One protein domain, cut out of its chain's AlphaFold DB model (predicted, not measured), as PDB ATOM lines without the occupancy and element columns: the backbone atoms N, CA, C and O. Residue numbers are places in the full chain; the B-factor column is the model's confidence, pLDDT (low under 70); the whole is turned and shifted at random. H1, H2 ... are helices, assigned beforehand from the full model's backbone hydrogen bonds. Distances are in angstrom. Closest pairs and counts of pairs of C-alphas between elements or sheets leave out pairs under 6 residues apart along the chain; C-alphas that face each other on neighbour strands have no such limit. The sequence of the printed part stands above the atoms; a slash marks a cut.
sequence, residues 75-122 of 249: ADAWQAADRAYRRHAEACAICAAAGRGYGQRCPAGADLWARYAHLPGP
ATOM      1  N   ALA A  75     -21.871 -51.583   8.300       62.69
ATOM      2  CA  ALA A  75     -20.630 -51.685   7.529       62.69
ATOM      3  C   ALA A  75     -20.484 -50.555   6.491       62.69
ATOM      4  O   ALA A  75     -19.396 -49.998   6.344       62.69
ATOM      5  N   ASP A  76     -21.567 -50.172   5.812       74.19
ATOM      6  CA  ASP A  76     -21.536 -49.081   4.829       74.19
ATOM      7  C   ASP A  76     -21.464 -47.712   5.513       74.19
ATOM      8  O   ASP A  76     -20.678 -46.852   5.103       74.19
ATOM      9  N   ALA A  77     -22.205 -47.537   6.616       80.00
ATOM     10  CA  ALA A  77     -22.094 -46.367   7.484       80.00
ATOM     11  C   ALA A  77     -20.675 -46.211   8.064       80.00
ATOM     12  O   ALA A  77     -20.150 -45.096   8.108       80.00
ATOM     13  N   TRP A  78     -20.029 -47.326   8.431       83.69
ATOM     14  CA  TRP A  78     -18.636 -47.363   8.875       83.69
ATOM     15  C   TRP A  78     -17.715 -46.852   7.761       83.69
ATOM     16  O   TRP A  78     -17.106 -45.792   7.886       83.69
ATOM     17  N   GLN A  79     -17.701 -47.516   6.602       81.56
ATOM     18  CA  GLN A  79     -16.831 -47.115   5.492       81.56
ATOM     19  C   GLN A  79     -17.056 -45.667   5.011       81.56
ATOM     20  O   GLN A  79     -16.119 -45.008   4.557       81.56
ATOM     21  N   ALA A  80     -18.294 -45.163   5.052       83.19
ATOM     22  CA  ALA A  80     -18.601 -43.786   4.669       83.19
ATOM     23  C   ALA A  80     -17.876 -42.773   5.565       83.19
ATOM     24  O   ALA A  80     -17.326 -41.788   5.066       83.19
ATOM     25  N   ALA A  81     -17.821 -43.043   6.867       80.31
ATOM     26  CA  ALA A  81     -17.167 -42.177   7.830       80.31
ATOM     27  C   ALA A  81     -15.629 -42.380   7.895       80.31
ATOM     28  O   ALA A  81     -14.922 -41.418   8.203       80.31
ATOM     29  N   ASP A  82     -15.092 -43.532   7.447       83.00
ATOM     30  CA  ASP A  82     -13.645 -43.729   7.158       83.00
ATOM     31  C   ASP A  82     -13.158 -42.712   6.148       83.00
ATOM     32  O   ASP A  82     -12.339 -41.838   6.440       83.00
ATOM     33  N   ARG A  83     -13.770 -42.759   4.970       84.88
ATOM     34  CA  ARG A  83     -13.449 -41.878   3.853       84.88
ATOM     35  C   ARG A  83     -13.632 -40.401   4.232       84.88
ATOM     36  O   ARG A  83     -12.869 -39.562   3.758       84.88
ATOM     37  N   ALA A  84     -14.583 -40.084   5.117       84.62
ATOM     38  CA  ALA A  84     -14.816 -38.723   5.598       84.62
ATOM     39  C   ALA A  84     -13.654 -38.161   6.439       84.62
ATOM     40  O   ALA A  84     -13.236 -37.026   6.194       84.62
ATOM     41  N   TYR A  85     -13.104 -38.917   7.399       83.56
ATOM     42  CA  TYR A  85     -11.985 -38.413   8.210       83.56
ATOM     43  C   TYR A  85     -10.615 -38.640   7.585       83.56
ATOM     44  O   TYR A  85      -9.740 -37.806   7.789       83.56
ATOM     45  N   ARG A  86     -10.403 -39.714   6.816       83.69
ATOM     46  CA  ARG A  86      -9.133 -39.928   6.102       83.69
ATOM     47  C   ARG A  86      -8.787 -38.718   5.242       83.69
ATOM     48  O   ARG A  86      -7.782 -38.059   5.494       83.69
ATOM     49  N   ARG A  87      -9.749 -38.294   4.418       88.38
ATOM     50  CA  ARG A  87      -9.705 -37.050   3.638       88.38
ATOM     51  C   ARG A  87      -9.483 -35.785   4.485       88.38
ATOM     52  O   ARG A  87      -8.858 -34.838   4.018       88.38
ATOM     53  N   HIS A  88     -10.000 -35.734   5.715       86.75
ATOM     54  CA  HIS A  88      -9.790 -34.597   6.622       86.75
ATOM     55  C   HIS A  88      -8.382 -34.590   7.239       86.75
ATOM     56  O   HIS A  88      -7.760 -33.535   7.322       86.75
ATOM     57  N   ALA A  89      -7.872 -35.741   7.680       82.12
ATOM     58  CA  ALA A  89      -6.554 -35.865   8.294       82.12
ATOM     59  C   ALA A  89      -5.430 -35.680   7.267       82.12
ATOM     60  O   ALA A  89      -4.471 -34.972   7.556       82.12
ATOM     61  N   GLU A  90      -5.596 -36.213   6.053       80.88
ATOM     62  CA  GLU A  90      -4.732 -35.946   4.893       80.88
ATOM     63  C   GLU A  90      -4.585 -34.434   4.621       80.88
ATOM     64  O   GLU A  90      -3.502 -33.967   4.279       80.88
ATOM     65  N   ALA A  91      -5.649 -33.651   4.845       85.38
ATOM     66  CA  ALA A  91      -5.670 -32.198   4.663       85.38
ATOM     67  C   ALA A  91      -5.347 -31.372   5.930       85.38
ATOM     68  O   ALA A  91      -5.268 -30.145   5.853       85.38
ATOM     69  N   CYS A  92      -5.181 -31.989   7.106       82.06
ATOM     70  CA  CYS A  92      -5.041 -31.275   8.379       82.06
ATOM     71  C   CYS A  92      -3.893 -31.841   9.225       82.06
ATOM     72  O   CYS A  92      -4.043 -32.860   9.897       82.06
ATOM     73  N   ALA A  93      -2.768 -31.118   9.271       74.19
ATOM     74  CA  ALA A  93      -1.545 -31.533   9.968       74.19
ATOM     75  C   ALA A  93      -1.753 -31.919  11.450       74.19
ATOM     76  O   ALA A  93      -1.105 -32.843  11.939       74.19
ATOM     77  N   ILE A  94      -2.688 -31.264  12.151       72.25
ATOM     78  CA  ILE A  94      -3.068 -31.602  13.536       72.25
ATOM     79  C   ILE A  94      -3.678 -33.013  13.593       72.25
ATOM     80  O   ILE A  94      -3.276 -33.852  14.396       72.25
ATOM     81  N   CYS A  95      -4.623 -33.303  12.699       77.19
ATOM     82  CA  CYS A  95      -5.330 -34.580  12.633       77.19
ATOM     83  C   CYS A  95      -4.470 -35.719  12.059       77.19
ATOM     84  O   CYS A  95      -4.598 -36.854  12.518       77.19
ATOM     85  N   ALA A  96      -3.549 -35.414  11.139       70.06
ATOM     86  CA  ALA A  96      -2.493 -36.329  10.708       70.06
ATOM     87  C   ALA A  96      -1.581 -36.734  11.882       70.06
ATOM     88  O   ALA A  96      -1.356 -37.922  12.112       70.06
ATOM     89  N   ALA A  97      -1.103 -35.760  12.667       64.81
ATOM     90  CA  ALA A  97      -0.244 -36.005  13.828       64.81
ATOM     91  C   ALA A  97      -0.958 -36.763  14.965       64.81
ATOM     92  O   ALA A  97      -0.334 -37.562  15.662       64.81
ATOM     93  N   ALA A  98      -2.268 -36.563  15.136       66.56
ATOM     94  CA  ALA A  98      -3.070 -37.229  16.166       66.56
ATOM     95  C   ALA A  98      -3.264 -38.749  15.952       66.56
ATOM     96  O   ALA A  98      -3.618 -39.475  16.892       66.56
ATOM     97  N   GLY A  99      -3.050 -39.251  14.728       61.44
ATOM     98  CA  GLY A  99      -3.037 -40.681  14.400       61.44
ATOM     99  C   GLY A  99      -4.239 -41.466  14.948       61.44
ATOM    100  O   GLY A  99      -5.374 -40.980  14.941       61.44
ATOM    101  N   ARG A 100      -3.994 -42.675  15.479       55.34
ATOM    102  CA  ARG A 100      -5.031 -43.585  16.018       55.34
ATOM    103  C   ARG A 100      -5.568 -43.237  17.424       55.34
ATOM    104  O   ARG A 100      -6.242 -44.075  18.007       55.34
ATOM    105  N   GLY A 101      -5.283 -42.055  17.980       56.25
ATOM    106  CA  GLY A 101      -5.811 -41.653  19.301       56.25
ATOM    107  C   GLY A 101      -4.828 -40.929  20.222       56.25
ATOM    108  O   GLY A 101      -5.220 -40.526  21.309       56.25
ATOM    109  N   TYR A 102      -3.572 -40.761  19.808       48.62
ATOM    110  CA  TYR A 102      -2.465 -40.390  20.700       48.62
ATOM    111  C   TYR A 102      -2.112 -38.891  20.700       48.62
ATOM    112  O   TYR A 102      -1.112 -38.497  21.291       48.62
ATOM    113  N   GLY A 103      -2.909 -38.049  20.037       61.91
ATOM    114  CA  GLY A 103      -2.696 -36.602  19.993       61.91
ATOM    115  C   GLY A 103      -3.996 -35.811  19.867       61.91
ATOM    116  O   GLY A 103      -5.043 -36.354  19.511       61.91
ATOM    117  N   GLN A 104      -3.914 -34.514  20.168       65.88
ATOM    118  CA  GLN A 104      -5.042 -33.583  20.082       65.88
ATOM    119  C   GLN A 104      -5.506 -33.387  18.636       65.88
ATOM    120  O   GLN A 104      -4.690 -33.297  17.720       65.88
ATOM    121  N   ARG A 105      -6.824 -33.290  18.436       83.25
ATOM    122  CA  ARG A 105      -7.462 -33.072  17.126       83.25
ATOM    123  C   ARG A 105      -7.994 -31.645  17.048       83.25
ATOM    124  O   ARG A 105      -8.366 -31.071  18.068       83.25
ATOM    125  N   CYS A 106      -8.058 -31.068  15.848       85.88
ATOM    126  CA  CYS A 106      -8.799 -29.816  15.668       85.88
ATOM    127  C   CYS A 106     -10.311 -30.073  15.875       85.88
ATOM    128  O   CYS A 106     -10.732 -31.217  15.704       85.88
ATOM    129  N   PRO A 107     -11.149 -29.068  16.197       88.81
ATOM    130  CA  PRO A 107     -12.557 -29.298  16.550       88.81
ATOM    131  C   PRO A 107     -13.355 -30.094  15.503       88.81
ATOM    132  O   PRO A 107     -13.922 -31.131  15.827       88.81
ATOM    133  N   ALA A 108     -13.285 -29.709  14.223       86.62
ATOM    134  CA  ALA A 108     -13.931 -30.456  13.136       86.62
ATOM    135  C   ALA A 108     -13.395 -31.896  12.997       86.62
ATOM    136  O   ALA A 108     -14.120 -32.810  12.607       86.62
ATOM    137  N   GLY A 109     -12.125 -32.115  13.340       87.06
ATOM    138  CA  GLY A 109     -11.508 -33.433  13.383       87.06
ATOM    139  C   GLY A 109     -11.780 -34.224  14.667       87.06
ATOM    140  O   GLY A 109     -11.591 -35.436  14.676       87.06
ATOM    141  N   ALA A 110     -12.229 -33.567  15.737       82.81
ATOM    142  CA  ALA A 110     -12.765 -34.201  16.932       82.81
ATOM    143  C   ALA A 110     -14.207 -34.651  16.674       82.81
ATOM    144  O   ALA A 110     -14.513 -35.803  16.951       82.81
ATOM    145  N   ASP A 111     -15.040 -33.832  16.023       86.62
ATOM    146  CA  ASP A 111     -16.372 -34.237  15.545       86.62
ATOM    147  C   ASP A 111     -16.287 -35.391  14.547       86.62
ATOM    148  O   ASP A 111     -17.023 -36.369  14.659       86.62
ATOM    149  N   LEU A 112     -15.357 -35.324  13.590       85.81
ATOM    150  CA  LEU A 112     -15.106 -36.420  12.660       85.81
ATOM    151  C   LEU A 112     -14.334 -37.598  13.282       85.81
ATOM    152  O   LEU A 112     -14.324 -38.635  12.642       85.81
ATOM    153  N   TRP A 113     -13.754 -37.498  14.494       83.69
ATOM    154  CA  TRP A 113     -13.321 -38.655  15.312       83.69
ATOM    155  C   TRP A 113     -14.469 -39.166  16.214       83.69
ATOM    156  O   TRP A 113     -14.584 -40.359  16.435       83.69
ATOM    157  N   ALA A 114     -15.416 -38.344  16.664       84.25
ATOM    158  CA  ALA A 114     -16.582 -38.791  17.442       84.25
ATOM    159  C   ALA A 114     -17.650 -39.450  16.551       84.25
ATOM    160  O   ALA A 114     -18.250 -40.460  16.916       84.25
ATOM    161  N   ARG A 115     -17.801 -38.941  15.322       82.25
ATOM    162  CA  ARG A 115     -18.387 -39.643  14.173       82.25
ATOM    163  C   ARG A 115     -17.403 -40.584  13.483       82.25
ATOM    164  O   ARG A 115     -17.851 -41.249  12.558       82.25
ATOM    165  N   TYR A 116     -16.139 -40.646  13.950       81.62
ATOM    166  CA  TYR A 116     -14.962 -41.436  13.515       81.62
ATOM    167  C   TYR A 116     -14.236 -42.421  14.592       81.62
ATOM    168  O   TYR A 116     -13.016 -42.361  14.698       81.62
ATOM    169  N   ALA A 117     -14.820 -43.275  15.487       78.12
ATOM    170  CA  ALA A 117     -14.107 -44.056  16.559       78.12
ATOM    171  C   ALA A 117     -14.567 -45.455  17.143       78.12
ATOM    172  O   ALA A 117     -13.785 -46.001  17.924       78.12
ATOM    173  N   HIS A 118     -15.738 -46.082  16.877       73.06
ATOM    174  CA  HIS A 118     -16.321 -47.172  17.730       73.06
ATOM    175  C   HIS A 118     -17.182 -48.350  17.128       73.06
ATOM    176  O   HIS A 118     -17.386 -49.329  17.847       73.06
ATOM    177  N   LEU A 119     -17.737 -48.280  15.904       77.12
ATOM    178  CA  LEU A 119     -18.950 -48.966  15.363       77.12
ATOM    179  C   LEU A 119     -18.737 -50.477  15.370       77.12
ATOM    180  O   LEU A 119     -17.581 -50.897  15.373       77.12
ATOM    181  N   PRO A 120     -19.766 -51.309  15.164       64.06
ATOM    182  CA  PRO A 120     -19.648 -52.533  14.374       64.06
ATOM    183  C   PRO A 120     -19.163 -52.266  12.927       64.06
ATOM    184  O   PRO A 120     -19.835 -52.569  11.946       64.06
ATOM    185  N   GLY A 121     -17.940 -51.740  12.799       60.56
ATOM    186  CA  GLY A 121     -17.082 -51.990  11.652       60.56
ATOM    187  C   GLY A 121     -16.726 -53.476  11.576       60.56
ATOM    188  O   GLY A 121     -16.862 -54.194  12.579       60.56
ATOM    189  N   PRO A 122     -16.287 -53.956  10.401       53.25
ATOM    190  CA  PRO A 122     -16.182 -55.378  10.104       53.25
ATOM    191  C   PRO A 122     -15.305 -56.118  11.121       53.25
ATOM    192  O   PRO A 122     -14.197 -55.691  11.455       53.25
TER     193      PRO A 122
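Overview. This is residues 75 to 122 of the 249 residues of an uncharacterized protein of Tepidimonas taiwanensis (UniProt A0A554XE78). One long helix, H1, makes the long side of the domain, and the rest of the printed part folds back along it: the short helix H2 makes the corner at the far end of H1, H3 packs on H1 running the other way, and the tail of residues 115 to 122 returns toward the beginning of H1. The loop of residues 99 to 106 joins H2 to H3. The printed part has 48 residues with three named helices, in the order H1, H2, H3, and no named strand; the class is all helix, with 30 of the 48 residues in the helices. The whole is compact, with a radius of gyration of the C-alphas of 10.2 A, and elongated, with spans of 28 by 18 by 15 A.

Along the chain. H1, the longest helix, is residues 75 to 90 and measures 22.5 A from first to last C-alpha, from C-alpha 75 at (-20.630, -51.685, 7.529) to C-alpha 90 at (-4.732, -35.946, 4.893). H3 is residues 107 to 114 and measures 10.3 A; its last C-alpha, 114, is at (-16.582, -38.791, 17.442). H2 is residues 93 to 98 and measures 8.6 A.

Arrangement. H1 and H3 touch, with the C-alphas of Tyr 85 and Leu 112 the closest at 5.8 A. They run opposite ways at a shallow tilt of 29 degrees. H1 and H2 touch only at the corner by their link, and H1 does so with residues 88 to 90 alone; the closest C-alphas are those of Ala 89 and Cys 95, 4.7 A apart. H1 and H2 run opposite ways at a steep tilt of 54 degrees. H2 and H3 are close but not clearly touching, with the C-alphas of Cys 95 and Gly 109 the closest at 6.3 A. They run the same way at a shallow tilt of 34.9 degrees, only just short of steep. In H2 and H3 every O i to N i+4 pair is within hydrogen-bond range; in H1 it is 11 of 12.

Size, cuts and confidence. The two C-alphas farthest apart are those of Ala 93 and Pro 120, 28.1 A, while the first and last printed C-alphas, those of Ala 75 and Pro 122, are 6.3 A apart. The printed part has no cut. The link from H1 to H2 is tight, with 2 residues, and the link from H2 to H3 is short, with 8 residues. The mean pLDDT of the printed part is 76.5, and the model's confidence is under 70 at residue 75, residues 97 to 104 and residues 120 to 122.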